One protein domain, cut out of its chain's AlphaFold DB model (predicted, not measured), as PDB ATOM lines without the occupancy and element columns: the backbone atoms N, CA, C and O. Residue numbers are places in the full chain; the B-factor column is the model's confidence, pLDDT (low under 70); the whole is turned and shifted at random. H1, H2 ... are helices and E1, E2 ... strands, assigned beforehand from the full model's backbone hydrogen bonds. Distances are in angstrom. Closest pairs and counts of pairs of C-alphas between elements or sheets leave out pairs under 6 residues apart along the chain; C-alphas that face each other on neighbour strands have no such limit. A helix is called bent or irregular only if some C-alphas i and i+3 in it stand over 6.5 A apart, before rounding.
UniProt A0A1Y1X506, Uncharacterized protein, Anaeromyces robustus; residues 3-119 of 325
ATOM      1  N   VAL A   3     -38.998  17.344   1.041       70.25
ATOM      2  CA  VAL A   3     -38.714  17.208  -0.401       70.25
ATOM      3  C   VAL A   3     -38.759  15.750  -0.823       70.25
ATOM      4  O   VAL A   3     -38.119  14.913  -0.189       70.25
ATOM      5  N   TYR A   4     -39.456  15.450  -1.916       64.69
ATOM      6  CA  TYR A   4     -39.404  14.138  -2.561       64.69
ATOM      7  C   TYR A   4     -38.471  14.170  -3.773       64.69
ATOM      8  O   TYR A   4     -38.697  14.958  -4.690       64.69
ATOM      9  N   ALA A   5     -37.438  13.325  -3.793       59.38
ATOM     10  CA  ALA A   5     -36.450  13.287  -4.872       59.38
ATOM     11  C   ALA A   5     -35.981  11.858  -5.182       59.38
ATOM     12  O   ALA A   5     -35.929  11.011  -4.290       59.38
ATOM     13  N   PHE A   6     -35.589  11.610  -6.434       53.09
ATOM     14  CA  PHE A   6     -34.863  10.408  -6.851       53.09
ATOM     15  C   PHE A   6     -33.482  10.812  -7.358       53.09
ATOM     16  O   PHE A   6     -33.380  11.744  -8.157       53.09
ATOM     17  N   ASN A   7     -32.420  10.144  -6.904       59.53
ATOM     18  CA  ASN A   7     -31.075  10.421  -7.408       59.53
ATOM     19  C   ASN A   7     -30.143   9.213  -7.356       59.53
ATOM     20  O   ASN A   7     -30.343   8.266  -6.602       59.53
ATOM     21  N   TYR A   8     -29.064   9.331  -8.123       52.34
ATOM     22  CA  TYR A   8     -27.924   8.425  -8.149       52.34
ATOM     23  C   TYR A   8     -26.710   8.956  -7.362       52.34
ATOM     24  O   TYR A   8     -25.704   8.257  -7.276       52.34
ATOM     25  N   ASP A   9     -26.778  10.172  -6.800       59.47
ATOM     26  CA  ASP A   9     -25.643  10.852  -6.154       59.47
ATOM     27  C   ASP A   9     -26.004  11.506  -4.800       59.47
ATOM     28  O   ASP A   9     -27.143  11.899  -4.522       59.47
ATOM     29  N   SER A  10     -24.975  11.661  -3.975       65.06
ATOM     30  CA  SER A  10     -24.904  12.355  -2.691       65.06
ATOM     31  C   SER A  10     -25.189  13.864  -2.745       65.06
ATOM     32  O   SER A  10     -25.448  14.461  -1.700       65.06
ATOM     33  N   THR A  11     -25.218  14.478  -3.932       74.50
ATOM     34  CA  THR A  11     -25.416  15.927  -4.138       74.50
ATOM     35  C   THR A  11     -26.609  16.489  -3.368       74.50
ATOM     36  O   THR A  11     -26.536  17.558  -2.770       74.50
ATOM     37  N   PHE A  12     -27.716  15.754  -3.335       81.94
ATOM     38  CA  PHE A  12     -28.937  16.159  -2.642       81.94
ATOM     39  C   PHE A  12     -28.804  16.172  -1.114       81.94
ATOM     40  O   PHE A  12     -29.385  17.033  -0.449       81.94
ATOM     41  N   VAL A  13     -27.998  15.266  -0.556       83.25
ATOM     42  CA  VAL A  13     -27.679  15.254   0.878       83.25
ATOM     43  C   VAL A  13     -26.831  16.475   1.228       83.25
ATOM     44  O   VAL A  13     -27.136  17.176   2.190       83.25
ATOM     45  N   GLU A  14     -25.814  16.781   0.418       85.75
ATOM     46  CA  GLU A  14     -24.968  17.961   0.622       85.75
ATOM     47  C   GLU A  14     -25.770  19.266   0.516       85.75
ATOM     48  O   GLU A  14     -25.637  20.138   1.376       85.75
ATOM     49  N   LEU A  15     -26.646  19.386  -0.489       87.50
ATOM     50  CA  LEU A  15     -27.542  20.537  -0.644       87.50
ATOM     51  C   LEU A  15     -28.453  20.718   0.573       87.50
ATOM     52  O   LEU A  15     -28.627  21.840   1.045       87.50
ATOM     53  N   THR A  16     -28.999  19.620   1.102       89.94
ATOM     54  CA  THR A  16     -29.866  19.655   2.287       89.94
ATOM     55  C   THR A  16     -29.107  20.151   3.514       89.94
ATOM     56  O   THR A  16     -29.579  21.051   4.205       89.94
ATOM     57  N   ASN A  17     -27.906  19.618   3.753       91.81
ATOM     58  CA  ASN A  17     -27.076  20.033   4.883       91.81
ATOM     59  C   ASN A  17     -26.701  21.516   4.782       91.81
ATOM     60  O   ASN A  17     -26.923  22.260   5.732       91.81
ATOM     61  N   LYS A  18     -26.238  21.971   3.609       93.38
ATOM     62  CA  LYS A  18     -25.891  23.383   3.382       93.38
ATOM     63  C   LYS A  18     -27.076  24.320   3.585       93.38
ATOM     64  O   LYS A  18     -26.904  25.391   4.160       93.38
ATOM     65  N   PHE A  19     -28.267  23.936   3.125       92.81
ATOM     66  CA  PHE A  19     -29.471  24.729   3.359       92.81
ATOM     67  C   PHE A  19     -29.786  24.837   4.856       92.81
ATOM     68  O   PHE A  19     -30.049  25.933   5.342       92.81
ATOM     69  N   ASN A  20     -29.730  23.726   5.593       94.94
ATOM     70  CA  ASN A  20     -30.038  23.717   7.025       94.94
ATOM     71  C   ASN A  20     -28.993  24.477   7.854       94.94
ATOM     72  O   ASN A  20     -29.353  25.125   8.837       94.94
ATOM     73  N   ASP A  21     -27.719  24.438   7.462       97.06
ATOM     74  CA  ASP A  21     -26.671  25.251   8.084       97.06
ATOM     75  C   ASP A  21     -26.921  26.743   7.825       97.06
ATOM     76  O   ASP A  21     -26.980  27.526   8.773       97.06
ATOM     77  N   TYR A  22     -27.212  27.123   6.576       95.62
ATOM     78  CA  TYR A  22     -27.600  28.492   6.221       95.62
ATOM     79  C   TYR A  22     -28.839  28.969   6.996       95.62
ATOM     80  O   TYR A  22     -28.863  30.096   7.492       95.62
ATOM     81  N   ALA A  23     -29.865  28.123   7.126       94.12
ATOM     82  CA  ALA A  23     -31.084  28.446   7.863       94.12
ATOM     83  C   ALA A  23     -30.783  28.749   9.337       94.12
ATOM     84  O   ALA A  23     -31.243  29.765   9.857       94.12
ATOM     85  N   LYS A  24     -29.937  27.937   9.984       95.62
ATOM     86  CA  LYS A  24     -29.491  28.172  11.365       95.62
ATOM     87  C   LYS A  24     -28.677  29.456  11.497       95.62
ATOM     88  O   LYS A  24     -28.953  30.252  12.389       95.62
ATOM     89  N   GLU A  25     -27.708  29.679  10.610       97.50
ATOM     90  CA  GLU A  25     -26.853  30.876  10.622       97.50
ATOM     91  C   GLU A  25     -27.654  32.175  10.458       97.50
ATOM     92  O   GLU A  25     -27.292  33.207  11.022       97.50
ATOM     93  N   ASN A  26     -28.772  32.116   9.728       95.94
ATOM     94  CA  ASN A  26     -29.642  33.261   9.460       95.94
ATOM     95  C   ASN A  26     -30.898  33.303  10.349       95.94
ATOM     96  O   ASN A  26     -31.778  34.128  10.110       95.94
ATOM     97  N   ASN A  27     -30.984  32.454  11.384       94.31
ATOM     98  CA  ASN A  27     -32.137  32.345  12.290       94.31
ATOM     99  C   ASN A  27     -33.482  32.157  11.560       94.31
ATOM    100  O   ASN A  27     -34.505  32.716  11.958       94.31
ATOM    101  N   LEU A  28     -33.480  31.383  10.474       89.81
ATOM    102  CA  LEU A  28     -34.696  30.965   9.790       89.81
ATOM    103  C   LEU A  28     -35.293  29.777  10.551       89.81
ATOM    104  O   LEU A  28     -34.630  28.755  10.717       89.81
ATOM    105  N   ASP A  29     -36.547  29.891  10.989       90.62
ATOM    106  CA  ASP A  29     -37.286  28.803  11.651       90.62
ATOM    107  C   ASP A  29     -37.806  27.778  10.626       90.62
ATOM    108  O   ASP A  29     -39.005  27.588  10.424       90.62
ATOM    109  N   ILE A  30     -36.879  27.196   9.860       86.38
ATOM    110  CA  ILE A  30     -37.168  26.263   8.772       86.38
ATOM    111  C   ILE A  30     -36.111  25.160   8.772       86.38
ATOM    112  O   ILE A  30     -34.916  25.431   8.696       86.38
ATOM    113  N   ASP A  31     -36.569  23.909   8.769       89.00
ATOM    114  CA  ASP A  31     -35.741  22.722   8.543       89.00
ATOM    115  C   ASP A  31     -36.147  22.037   7.231       89.00
ATOM    116  O   ASP A  31     -37.339  21.822   6.956       89.00
ATOM    117  N   LEU A  32     -35.158  21.714   6.401       87.81
ATOM    118  CA  LEU A  32     -35.329  20.977   5.157       87.81
ATOM    119  C   LEU A  32     -35.043  19.498   5.389       87.81
ATOM    120  O   LEU A  32     -33.922  19.092   5.698       87.81
ATOM    121  N   LYS A  33     -36.062  18.676   5.153       89.00
ATOM    122  CA  LYS A  33     -35.983  17.224   5.231       89.00
ATOM    123  C   LYS A  33     -36.141  16.620   3.846       89.00
ATOM    124  O   LYS A  33     -37.231  16.607   3.275       89.00
ATOM    125  N   MET A  34     -35.062  16.063   3.320       84.31
ATOM    126  CA  MET A  34     -35.101  15.391   2.030       84.31
ATOM    127  C   MET A  34     -35.404  13.903   2.180       84.31
ATOM    128  O   MET A  34     -34.726  13.185   2.913       84.31
ATOM    129  N   VAL A  35     -36.420  13.433   1.461       83.44
ATOM    130  CA  VAL A  35     -36.723  12.014   1.297       83.44
ATOM    131  C   VAL A  35     -36.211  11.591  -0.073       83.44
ATOM    132  O   VAL A  35     -36.846  11.834  -1.100       83.44
ATOM    133  N   LEU A  36     -35.019  10.994  -0.060       76.12
ATOM    134  CA  LEU A  36     -34.311  10.567  -1.257       76.12
ATOM    135  C   LEU A  36     -34.545   9.082  -1.534       76.12
ATOM    136  O   LEU A  36     -34.270   8.231  -0.687       76.12
ATOM    137  N   PHE A  37     -34.988   8.778  -2.746       71.69
ATOM    138  CA  PHE A  37     -35.118   7.423  -3.269       71.69
ATOM    139  C   PHE A  37     -33.959   7.142  -4.235       71.69
ATOM    140  O   PHE A  37     -33.572   7.994  -5.030       71.69
ATOM    141  N   THR A  38     -33.373   5.957  -4.126       66.75
ATOM    142  CA  THR A  38     -32.183   5.507  -4.857       66.75
ATOM    143  C   THR A  38     -32.304   4.006  -5.110       66.75
ATOM    144  O   THR A  38     -32.900   3.295  -4.301       66.75
ATOM    145  N   ASP A  39     -31.647   3.476  -6.136       62.72
ATOM    146  CA  ASP A  39     -31.641   2.023  -6.388       62.72
ATOM    147  C   ASP A  39     -31.083   1.192  -5.210       62.72
ATOM    148  O   ASP A  39     -31.307  -0.013  -5.131       62.72
ATOM    149  N   GLN A  40     -30.365   1.819  -4.271       58.94
ATOM    150  CA  GLN A  40     -29.814   1.164  -3.081       58.94
ATOM    151  C   GLN A  40     -30.794   1.091  -1.906       58.94
ATOM    152  O   GLN A  40     -30.656   0.218  -1.050       58.94
ATOM    153  N   ASN A  41     -31.755   2.015  -1.823       59.22
ATOM    154  CA  ASN A  41     -32.657   2.141  -0.675       59.22
ATOM    155  C   ASN A  41     -34.128   1.858  -1.013       59.22
ATOM    156  O   ASN A  41     -34.974   1.897  -0.118       59.22
ATOM    157  N   THR A  42     -34.437   1.536  -2.272       61.06
ATOM    158  CA  THR A  42     -35.761   1.063  -2.678       61.06
ATOM    159  C   THR A  42     -35.671  -0.228  -3.488       61.06
ATOM    160  O   THR A  42     -34.796  -0.395  -4.328       61.06
ATOM    161  N   THR A  43     -36.627  -1.135  -3.272       54.56
ATOM    162  CA  THR A  43     -36.845  -2.317  -4.125       54.56
ATOM    163  C   THR A  43     -37.665  -1.994  -5.380       54.56
ATOM    164  O   THR A  43     -37.974  -2.884  -6.168       54.56
ATOM    165  N   ALA A  44     -38.088  -0.741  -5.537       54.38
ATOM    166  CA  ALA A  44     -38.904  -0.250  -6.630       54.38
ATOM    167  C   ALA A  44     -37.998   0.343  -7.729       54.38
ATOM    168  O   ALA A  44     -37.093   1.123  -7.447       54.38
ATOM    169  N   GLN A  45     -38.231  -0.037  -8.988       57.53
ATOM    170  CA  GLN A  45     -37.512   0.525 -10.139       57.53
ATOM    171  C   GLN A  45     -37.857   2.016 -10.328       57.53
ATOM    172  O   GLN A  45     -38.895   2.470  -9.853       57.53
ATOM    173  N   LYS A  46     -37.024   2.776 -11.052       58.78
ATOM    174  CA  LYS A  46     -37.234   4.210 -11.356       58.78
ATOM    175  C   LYS A  46     -38.662   4.531 -11.843       58.78
ATOM    176  O   LYS A  46     -39.264   5.497 -11.380       58.78
ATOM    177  N   ASP A  47     -39.257   3.683 -12.678       59.09
ATOM    178  CA  ASP A  47     -40.640   3.856 -13.159       59.09
ATOM    179  C   ASP A  47     -41.684   3.805 -12.027       59.09
ATOM    180  O   ASP A  47     -42.701   4.504 -12.047       59.09
ATOM    181  N   ASN A  48     -41.406   3.030 -10.977       61.09
ATOM    182  CA  ASN A  48     -42.253   2.947  -9.791       61.09
ATOM    183  C   ASN A  48     -42.149   4.203  -8.909       61.09
ATOM    184  O   ASN A  48     -43.079   4.497  -8.158       61.09
ATOM    185  N   PHE A  49     -41.050   4.962  -8.991       66.50
ATOM    186  CA  PHE A  49     -40.908   6.241  -8.288       66.50
ATOM    187  C   PHE A  49     -41.833   7.301  -8.893       66.50
ATOM    188  O   PHE A  49     -42.609   7.928  -8.169       66.50
ATOM    189  N   PHE A  50     -41.818   7.454 -10.219       67.88
ATOM    190  CA  PHE A  50     -42.668   8.444 -10.884       67.88
ATOM    191  C   PHE A  50     -44.153   8.110 -10.760       67.88
ATOM    192  O   PHE A  50     -44.948   9.011 -10.496       67.88
ATOM    193  N   SER A  51     -44.534   6.830 -10.843       69.94
ATOM    194  CA  SER A  51     -45.924   6.413 -10.601       69.94
ATOM    195  C   SER A  51     -46.359   6.606  -9.142       69.94
ATOM    196  O   SER A  51     -47.510   6.966  -8.877       69.94
ATOM    197  N   SER A  52     -45.443   6.445  -8.181       75.75
ATOM    198  CA  SER A  52     -45.708   6.742  -6.768       75.75
ATOM    199  C   SER A  52     -45.913   8.239  -6.532       75.75
ATOM    200  O   SER A  52     -46.854   8.618  -5.833       75.75
ATOM    201  N   MET A  53     -45.075   9.094  -7.125       79.31
ATOM    202  CA  MET A  53     -45.245  10.547  -7.049       79.31
ATOM    203  C   MET A  53     -46.540  10.993  -7.727       79.31
ATOM    204  O   MET A  53     -47.328  11.699  -7.108       79.31
ATOM    205  N   ASP A  54     -46.827  10.513  -8.937       79.12
ATOM    206  CA  ASP A  54     -48.089  10.810  -9.623       79.12
ATOM    207  C   ASP A  54     -49.301  10.393  -8.773       79.12
ATOM    208  O   ASP A  54     -50.242  11.163  -8.586       79.12
ATOM    209  N   THR A  55     -49.247   9.222  -8.129       79.50
ATOM    210  CA  THR A  55     -50.286   8.789  -7.181       79.50
ATOM    211  C   THR A  55     -50.436   9.760  -6.008       79.50
ATOM    212  O   THR A  55     -51.560  10.085  -5.623       79.50
ATOM    213  N   LEU A  56     -49.331  10.221  -5.415       80.56
ATOM    214  CA  LEU A  56     -49.349  11.160  -4.289       80.56
ATOM    215  C   LEU A  56     -49.899  12.532  -4.691       80.56
ATOM    216  O   LEU A  56     -50.726  13.081  -3.959       80.56
ATOM    217  N   LEU A  57     -49.493  13.052  -5.851       82.88
ATOM    218  CA  LEU A  57     -49.971  14.326  -6.394       82.88
ATOM    219  C   LEU A  57     -51.452  14.251  -6.778       82.88
ATOM    220  O   LEU A  57     -52.221  15.148  -6.430       82.88
ATOM    221  N   ASN A  58     -51.892  13.156  -7.404       81.94
ATOM    222  CA  ASN A  58     -53.302  12.933  -7.740       81.94
ATOM    223  C   ASN A  58     -54.173  12.755  -6.488       81.94
ATOM    224  O   ASN A  58     -55.291  13.269  -6.438       81.94
ATOM    225  N   LYS A  59     -53.648  12.102  -5.442       80.31
ATOM    226  CA  LYS A  59     -54.274  12.054  -4.108       80.31
ATOM    227  C   LYS A  59     -54.145  13.367  -3.332       80.31
ATOM    228  O   LYS A  59     -54.704  13.461  -2.243       80.31
ATOM    229  N   LYS A  60     -53.430  14.360  -3.877       78.38
ATOM    230  CA  LYS A  60     -53.195  15.684  -3.280       78.38
ATOM    231  C   LYS A  60     -52.666  15.573  -1.844       78.38
ATOM    232  O   LYS A  60     -53.102  16.274  -0.930       78.38
ATOM    233  N   SER A  61     -51.746  14.629  -1.658       78.38
ATOM    234  CA  SER A  61     -51.097  14.364  -0.381       78.38
ATOM    235  C   SER A  61     -50.345  15.602   0.109       78.38
ATOM    236  O   SER A  61     -49.582  16.190  -0.647       78.38
ATOM    237  N   GLN A  62     -50.500  15.935   1.390       77.94
ATOM    238  CA  GLN A  62     -49.768  17.020   2.064       77.94
ATOM    239  C   GLN A  62     -48.423  16.548   2.644       77.94
ATOM    240  O   GLN A  62     -47.842  17.185   3.514       77.94
ATOM    241  N   LYS A  63     -47.941  15.369   2.227       81.75
ATOM    242  CA  LYS A  63     -46.739  14.756   2.807       81.75
ATOM    243  C   LYS A  63     -45.451  15.499   2.433       81.75
ATOM    244  O   LYS A  63     -44.460  15.383   3.153       81.75
ATOM    245  N   TYR A  64     -45.454  16.196   1.302       86.31
ATOM    246  CA  TYR A  64     -44.291  16.886   0.757       86.31
ATOM    247  C   TYR A  64     -44.687  18.291   0.326       86.31
ATOM    248  O   TYR A  64     -45.760  18.479  -0.241       86.31
ATOM    249  N   ASP A  65     -43.794  19.246   0.567       85.31
ATOM    250  CA  ASP A  65     -43.959  20.640   0.150       85.31
ATOM    251  C   ASP A  65     -43.312  20.871  -1.223       85.31
ATOM    252  O   ASP A  65     -43.809  21.635  -2.049       85.31
ATOM    253  N   LEU A  66     -42.189  20.187  -1.470       89.56
ATOM    254  CA  LEU A  66     -41.409  20.281  -2.698       89.56
ATOM    255  C   LEU A  66     -41.283  18.916  -3.371       89.56
ATOM    256  O   LEU A  66     -41.156  17.876  -2.714       89.56
ATOM    257  N   VAL A  67     -41.214  18.933  -4.697       89.88
ATOM    258  CA  VAL A  67     -40.903  17.754  -5.505       89.88
ATOM    259  C   VAL A  67     -39.755  18.049  -6.452       89.88
ATOM    260  O   VAL A  67     -39.747  19.066  -7.141       89.88
ATOM    261  N   VAL A  68     -38.791  17.134  -6.494       90.00
ATOM    262  CA  VAL A  68     -37.771  17.083  -7.532       90.00
ATOM    263  C   VAL A  68     -38.233  16.103  -8.604       90.00
ATOM    264  O   VAL A  68     -38.555  14.954  -8.297       90.00
ATOM    265  N   TYR A  69     -38.274  16.553  -9.852       88.19
ATOM    266  CA  TYR A  69     -38.840  15.794 -10.960       88.19
ATOM    267  C   TYR A  69     -38.033  15.946 -12.248       88.19
ATOM    268  O   TYR A  69     -37.336  16.941 -12.459       88.19
ATOM    269  N   ASP A  70     -38.140  14.937 -13.109       89.06
ATOM    270  CA  ASP A  70     -37.594  14.986 -14.461       89.06
ATOM    271  C   ASP A  70     -38.483  15.897 -15.333       89.06
ATOM    272  O   ASP A  70     -39.707  15.723 -15.319       89.06
ATOM    273  N   PRO A  71     -37.912  16.857 -16.087       90.50
ATOM    274  CA  PRO A  71     -38.658  17.736 -16.985       90.50
ATOM    275  C   PRO A  71     -39.619  17.033 -17.947       90.50
ATOM    276  O   PRO A  71     -40.588  17.656 -18.378       90.50
ATOM    277  N   LEU A  72     -39.395  15.754 -18.265       88.50
ATOM    278  CA  LEU A  72     -40.321  14.950 -19.066       88.50
ATOM    279  C   LEU A  72     -41.746  14.917 -18.491       88.50
ATOM    280  O   LEU A  72     -42.691  14.845 -19.267       88.50
ATOM    281  N   TYR A  73     -41.904  15.031 -17.167       89.25
ATOM    282  CA  TYR A  73     -43.204  14.998 -16.483       89.25
ATOM    283  C   TYR A  73     -43.842  16.381 -16.284       89.25
ATOM    284  O   TYR A  73     -44.806  16.524 -15.531       89.25
ATOM    285  N   ILE A  74     -43.295  17.442 -16.895       91.12
ATOM    286  CA  ILE A  74     -43.782  18.812 -16.663       91.12
ATOM    287  C   ILE A  74     -45.252  18.990 -17.061       91.12
ATOM    288  O   ILE A  74     -45.972  19.747 -16.411       91.12
ATOM    289  N   VAL A  75     -45.711  18.275 -18.093       90.69
ATOM    290  CA  VAL A  75     -47.093  18.350 -18.586       90.69
ATOM    291  C   VAL A  75     -48.052  17.749 -17.562       90.69
ATOM    292  O   VAL A  75     -49.084  18.338 -17.241       90.69
ATOM    293  N   GLU A  76     -47.699  16.593 -17.007       88.56
ATOM    294  CA  GLU A  76     -48.468  15.899 -15.983       88.56
ATOM    295  C   GLU A  76     -48.464  16.676 -14.663       88.56
ATOM    296  O   GLU A  76     -49.492  16.751 -13.981       88.56
ATOM    297  N   TYR A  77     -47.319  17.263 -14.305       89.81
ATOM    298  CA  TYR A  77     -47.111  17.896 -13.007       89.81
ATOM    299  C   TYR A  77     -47.562  19.357 -12.966       89.81
ATOM    300  O   TYR A  77     -47.903  19.819 -11.879       89.81
ATOM    301  N   GLU A  78     -47.675  20.071 -14.097       91.44
ATOM    302  CA  GLU A  78     -48.147  21.470 -14.138       91.44
ATOM    303  C   GLU A  78     -49.410  21.668 -13.288       91.44
ATOM    304  O   GLU A  78     -49.509  22.622 -12.519       91.44
ATOM    305  N   LYS A  79     -50.389  20.763 -13.408       88.88
ATOM    306  CA  LYS A  79     -51.679  20.904 -12.719       88.88
ATOM    307  C   LYS A  79     -51.557  20.828 -11.195       88.88
ATOM    308  O   LYS A  79     -52.486  21.256 -10.517       88.88
ATOM    309  N   HIS A  80     -50.454  20.283 -10.681       90.12
ATOM    310  CA  HIS A  80     -50.176  20.042  -9.266       90.12
ATOM    311  C   HIS A  80     -49.157  20.995  -8.654       90.12
ATOM    312  O   HIS A  80     -48.998  20.973  -7.437       90.12
ATOM    313  N   LEU A  81     -48.468  21.803  -9.454       91.94
ATOM    314  CA  LEU A  81     -47.384  22.665  -8.996       91.94
ATOM    315  C   LEU A  81     -47.773  24.140  -9.123       91.94
ATOM    316  O   LEU A  81     -48.636  24.512  -9.923       91.94
ATOM    317  N   LEU A  82     -47.178  24.983  -8.284       91.12
ATOM    318  CA  LEU A  82     -47.375  26.431  -8.354       91.12
ATOM    319  C   LEU A  82     -46.626  27.030  -9.550       91.12
ATOM    320  O   LEU A  82     -45.545  26.567  -9.906       91.12
ATOM    321  N   ASP A  83     -47.175  28.103 -10.126       93.75
ATOM    322  CA  ASP A  83     -46.416  28.955 -11.039       93.75
ATOM    323  C   ASP A  83     -45.441  29.811 -10.228       93.75
ATOM    324  O   ASP A  83     -45.815  30.820  -9.632       93.75
ATOM    325  N   LEU A  84     -44.172  29.416 -10.199       91.50
ATOM    326  CA  LEU A  84     -43.135  30.073  -9.409       91.50
ATOM    327  C   LEU A  84     -42.921  31.537  -9.799       91.50
ATOM    328  O   LEU A  84     -42.438  32.312  -8.977       91.50
ATOM    329  N   LYS A  85     -43.315  31.946 -11.009       91.38
ATOM    330  CA  LYS A  85     -43.256  33.347 -11.435       91.38
ATOM    331  C   LYS A  85     -44.183  34.249 -10.614       91.38
ATOM    332  O   LYS A  85     -43.892  35.431 -10.471       91.38
ATOM    333  N   GLU A  86     -45.284  33.710 -10.092       89.31
ATOM    334  CA  GLU A  86     -46.233  34.451  -9.251       89.31
ATOM    335  C   GLU A  86     -45.754  34.578  -7.797       89.31
ATOM    336  O   GLU A  86     -46.152  35.507  -7.098       89.31
ATOM    337  N   TRP A  87     -44.900  33.653  -7.346       85.94
ATOM    338  CA  TRP A  87     -44.523  33.508  -5.934       85.94
ATOM    339  C   TRP A  87     -43.094  33.949  -5.620       85.94
ATOM    340  O   TRP A  87     -42.808  34.331  -4.486       85.94
ATOM    341  N   LEU A  88     -42.184  33.891  -6.593       84.75
ATOM    342  CA  LEU A  88     -40.787  34.268  -6.402       84.75
ATOM    343  C   LEU A  88     -40.518  35.696  -6.896       84.75
ATOM    344  O   LEU A  88     -41.062  36.105  -7.925       84.75
ATOM    345  N   PRO A  89     -39.619  36.443  -6.223       91.31
ATOM    346  CA  PRO A  89     -39.131  37.720  -6.724       91.31
ATOM    347  C   PRO A  89     -38.635  37.613  -8.168       91.31
ATOM    348  O   PRO A  89     -37.923  36.671  -8.534       91.31
ATOM    349  N   GLN A  90     -38.975  38.607  -8.990       89.44
ATOM    350  CA  GLN A  90     -38.645  38.602 -10.417       89.44
ATOM    351  C   GLN A  90     -37.131  38.484 -10.663       89.44
ATOM    352  O   GLN A  90     -36.712  37.853 -11.630       89.44
ATOM    353  N   GLU A  91     -36.313  39.051  -9.781       92.06
ATOM    354  CA  GLU A  91     -34.851  38.953  -9.818       92.06
ATOM    355  C   GLU A  91     -34.335  37.509  -9.715       92.06
ATOM    356  O   GLU A  91     -33.428  37.140 -10.456       92.06
ATOM    357  N   HIS A  92     -34.952  36.651  -8.894       90.00
ATOM    358  CA  HIS A  92     -34.568  35.238  -8.785       90.00
ATOM    359  C   HIS A  92     -34.949  34.452 -10.037       90.00
ATOM    360  O   HIS A  92     -34.161  33.677 -10.568       90.00
ATOM    361  N   ILE A  93     -36.151  34.704 -10.542       90.69
ATOM    362  CA  ILE A  93     -36.676  34.168 -11.798       90.69
ATOM    363  C   ILE A  93     -35.752  34.545 -12.970       90.69
ATOM    364  O   ILE A  93     -35.390  33.705 -13.793       90.69
ATOM    365  N   GLN A  94     -35.274  35.790 -13.017       91.38
ATOM    366  CA  GLN A  94     -34.380  36.267 -14.071       91.38
ATOM    367  C   GLN A  94     -33.034  35.535 -14.137       91.38
ATOM    368  O   GLN A  94     -32.487  35.423 -15.237       91.38
ATOM    369  N   LEU A  95     -32.542  34.964 -13.032       91.31
ATOM    370  CA  LEU A  95     -31.323  34.140 -13.034       91.31
ATOM    371  C   LEU A  95     -31.438  32.931 -13.978       91.31
ATOM    372  O   LEU A  95     -30.435  32.468 -14.517       91.31
ATOM    373  N   TYR A  96     -32.662  32.462 -14.229       91.75
ATOM    374  CA  TYR A  96     -32.959  31.277 -15.034       91.75
ATOM    375  C   TYR A  96     -33.625  31.605 -16.382       91.75
ATOM    376  O   TYR A  96     -33.988  30.695 -17.123       91.75
ATOM    377  N   ASN A  97     -33.763  32.887 -16.746       88.44
ATOM    378  CA  ASN A  97     -34.445  33.321 -17.979       88.44
ATOM    379  C   ASN A  97     -33.646  33.087 -19.274       88.44
ATOM    380  O   ASN A  97     -34.132  33.396 -20.362       88.44
ATOM    381  N   SER A  98     -32.417  32.579 -19.184       88.62
ATOM    382  CA  SER A  98     -31.524  32.410 -20.333       88.62
ATOM    383  C   SER A  98     -31.056  30.964 -20.507       88.62
ATOM    384  O   SER A  98     -31.197  30.115 -19.625       88.62
ATOM    385  N   GLY A  99     -30.507  30.665 -21.686       89.31
ATOM    386  CA  GLY A  99     -30.003  29.334 -22.013       89.31
ATOM    387  C   GLY A  99     -31.117  28.292 -22.132       89.31
ATOM    388  O   GLY A  99     -32.125  28.512 -22.804       89.31
ATOM    389  N   ASN A 100     -30.907  27.123 -21.524       91.81
ATOM    390  CA  ASN A 100     -31.815  25.980 -21.640       91.81
ATOM    391  C   ASN A 100     -32.741  25.792 -20.430       91.81
ATOM    392  O   ASN A 100     -33.664  24.990 -20.520       91.81
ATOM    393  N   ALA A 101     -32.551  26.549 -19.343       92.69
ATOM    394  CA  ALA A 101     -33.415  26.473 -18.164       92.69
ATOM    395  C   ALA A 101     -34.905  26.693 -18.502       92.69
ATOM    396  O   ALA A 101     -35.712  25.835 -18.133       92.69
ATOM    397  N   PRO A 102     -35.295  27.715 -19.298       93.88
ATOM    398  CA  PRO A 102     -36.700  27.916 -19.656       93.88
ATOM    399  C   PRO A 102     -37.310  26.724 -20.403       93.88
ATOM    400  O   PRO A 102     -38.474  26.403 -20.195       93.88
ATOM    401  N   LYS A 103     -36.514  26.027 -21.231       92.19
ATOM    402  CA  LYS A 103     -36.986  24.910 -22.068       92.19
ATOM    403  C   LYS A 103     -37.444  23.702 -21.260       92.19
ATOM    404  O   LYS A 103     -38.270  22.944 -21.747       92.19
ATOM    405  N   ILE A 104     -36.884  23.518 -20.068       93.50
ATOM    406  CA  ILE A 104     -37.225  22.399 -19.186       93.50
ATOM    407  C   ILE A 104     -38.108  22.817 -18.016       93.50
ATOM    408  O   ILE A 104     -38.601  21.952 -17.312       93.50
ATOM    409  N   SER A 105     -38.297  24.116 -17.788       95.25
ATOM    410  CA  SER A 105     -38.944  24.656 -16.584       95.25
ATOM    411  C   SER A 105     -40.285  25.339 -16.842       95.25
ATOM    412  O   SER A 105     -41.075  25.501 -15.910       95.25
ATOM    413  N   ILE A 106     -40.538  25.764 -18.084       95.06
ATOM    414  CA  ILE A 106     -41.738  26.512 -18.462       95.06
ATOM    415  C   ILE A 106     -42.654  25.636 -19.309       95.06
ATOM    416  O   ILE A 106     -42.243  25.082 -20.325       95.06
ATOM    417  N   HIS A 107     -43.927  25.585 -18.929       95.31
ATOM    418  CA  HIS A 107     -44.992  24.980 -19.720       95.31
ATOM    419  C   HIS A 107     -46.238  25.870 -19.642       95.31
ATOM    420  O   HIS A 107     -46.507  26.459 -18.597       95.31
ATOM    421  N   ASN A 108     -46.956  26.051 -20.756       94.06
ATOM    422  CA  ASN A 108     -48.127  26.940 -20.839       94.06
ATOM    423  C   ASN A 108     -47.904  28.355 -20.258       94.06
ATOM    424  O   ASN A 108     -48.792  28.930 -19.632       94.06
ATOM    425  N   ASN A 109     -46.710  28.923 -20.483       92.75
ATOM    426  CA  ASN A 109     -46.285  30.241 -19.984       92.75
ATOM    427  C   ASN A 109     -46.210  30.366 -18.445       92.75
ATOM    428  O   ASN A 109     -46.121  31.481 -17.930       92.75
ATOM    429  N   LYS A 110     -46.207  29.237 -17.728       94.31
ATOM    430  CA  LYS A 110     -46.023  29.153 -16.278       94.31
ATOM    431  C   LYS A 110     -44.675  28.546 -15.942       94.31
ATOM    432  O   LYS A 110     -44.210  27.639 -16.635       94.31
ATOM    433  N   TRP A 111     -44.070  29.012 -14.861       94.06
ATOM    434  CA  TRP A 111     -42.800  28.502 -14.378       94.06
ATOM    435  C   TRP A 111     -43.037  27.392 -13.356       94.06
ATOM    436  O   TRP A 111     -43.285  27.653 -12.187       94.06
ATOM    437  N   ILE A 112     -43.000  26.142 -13.806       95.69
ATOM    438  CA  ILE A 112     -43.458  24.987 -13.015       95.69
ATOM    439  C   ILE A 112     -42.392  24.496 -12.027       95.69
ATOM    440  O   ILE A 112     -42.705  23.940 -10.975       95.69
ATOM    441  N   GLY A 113     -41.121  24.733 -12.343       93.75
ATOM    442  CA  GLY A 113     -39.999  24.374 -11.487       93.75
ATOM    443  C   GLY A 113     -38.745  25.165 -11.826       93.75
ATOM    444  O   GLY A 113     -38.678  25.828 -12.854       93.75
ATOM    445  N   ILE A 114     -37.739  25.095 -10.963       93.12
ATOM    446  CA  ILE A 114     -36.401  25.647 -11.213       93.12
ATOM    447  C   ILE A 114     -35.441  24.475 -11.415       93.12
ATOM    448  O   ILE A 114     -35.512  23.513 -10.649       93.12
ATOM    449  N   PRO A 115     -34.530  24.517 -12.401       92.69
ATOM    450  CA  PRO A 115     -33.592  23.427 -12.593       92.69
ATOM    451  C   PRO A 115     -32.593  23.383 -11.437       92.69
ATOM    452  O   PRO A 115     -31.871  24.348 -11.187       92.69
ATOM    453  N   VAL A 116     -32.528  22.240 -10.755       90.00
ATOM    454  CA  VAL A 116     -31.470  21.921  -9.784       90.00
ATOM    455  C   VAL A 116     -30.150  21.752 -10.530       90.00
ATOM    456  O   VAL A 116     -29.115  22.274 -10.124       90.00
ATOM    457  N   PHE A 117     -30.197  21.044 -11.657       87.81
ATOM    458  CA  PHE A 117     -29.102  20.933 -12.607       87.81
ATOM    459  C   PHE A 117     -29.648  20.620 -13.999       87.81
ATOM    460  O   PHE A 117     -30.736  20.065 -14.149       87.81
ATOM    461  N   ILE A 118     -28.858  20.947 -15.019       89.88
ATOM    462  CA  ILE A 118     -29.149  20.654 -16.424       89.88
ATOM    463  C   ILE A 118     -28.117  19.651 -16.923       89.88
ATOM    464  O   ILE A 118     -26.938  19.769 -16.588       89.88
ATOM    465  N   LYS A 119     -28.568  18.682 -17.717       90.19
ATOM    466  CA  LYS A 119     -27.728  17.646 -18.317       90.19
ATOM    467  C   LYS A 119     -27.861  17.636 -19.831       90.19
ATOM    468  O   LYS A 119     -28.918  17.952 -20.377       90.19
TER     469      LYS A 119
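Overview. This is residues 3 to 119 of the 325 residues of an uncharacterized protein of Anaeromyces robustus (UniProt A0A1Y1X506). A small sheet of three short strands stands between two helices, H1 over one face and H2 over the opposite face. Beyond the edge strand E3, residues 70 to 119 make a second part of short helices, loops and the strand E4, with H5 far out from the sheet. The printed part has 117 residues, with six named helices and four named strands in the order E1 H1 E2 H2 E3 H3 H4 H5 H6 E4. The sheet, in the order E2 E1 E3, is parallel, and the class is mixed, helices and strands. The whole is compact, with a radius of gyration of the C-alphas of 15.0 A and spans of 42 by 38 by 29 A.

Along the chain. E1, residues 3 to 6, begins at C-alpha 3 (-38.714, 17.208, -0.401). H1, residues 11 to 25, is 21.1 A long and ends at C-alpha 25 (-26.853, 30.876, 10.622). E2 is residues 33 to 37, 13.0 A, and H2 is residues 46 to 58, 18.6 A. E3 is residues 66 to 69. H3, residues 71 to 80, is 14.1 A long and irregular, with C-alphas 72 and 75 at 7.6 A. H4 is residues 84 to 87, H5 residues 90 to 94 and H6 residues 101 to 105. E4, residues 114 to 119, is 13.8 A long and ends at C-alpha 119 (-27.728, 17.646, -18.317).

Arrangement. E1 is the inner strand: N 35 and O 3 of E2 and E1 are 2.8 A apart, and N 68 and O 4 of E3 and E1 2.8 A, within hydrogen-bond range. H1 is on the sheet over E2, height 10.4 A, with Thr 16 and Met 34 the closest C-alphas at 6.8 A. H2 is on the opposite face, height 10.0 A, over E1 and only just over E3, on which 3 of its C-alphas fall; the C-alphas of Phe 6 and Phe 49, the closest of E1 and H2, are 7.5 A apart. E1, H1, E2 form a strand-helix-strand unit, two parallel neighbour strands with a helix between; E2, H2, E3 form a split one, with E1 between its strands. Both crossovers are right-handed. With residues 54 to 58 alone, H2 only just touches H3, with 3 pairs of C-alphas within 8 A, the closest being Leu 57 and His 80 at 6.4 A. H3 touches H6, the C-alphas of Pro 71 and Ile 104 at 5.4 A. The closest C-alphas of H6 and E4, Ser 105 and Ile 114, are 6.0 A apart. E4 pairs with no named strand, but E3 and E4 are near each other. H4 and H5 are close but not clearly touching, Lys 85 and Ile 93 being the closest C-alphas at 6.6 A. Every O i to N i+4 pair is within hydrogen-bond range in H1, H2, H5 and H6; in H3 2 of 6 are, beside 3 of 7 O i to N i+3 pairs, and H4 is too short for an i+4 pair.

Size, cuts and confidence. The two C-alphas farthest apart, those of Thr 43 and Glu 91, are 41.7 A from each other. The printed part has no cut, and no link is long. The mean pLDDT of the printed part is 83.6; residues 4 to 10 and 38 to 51 are under 70.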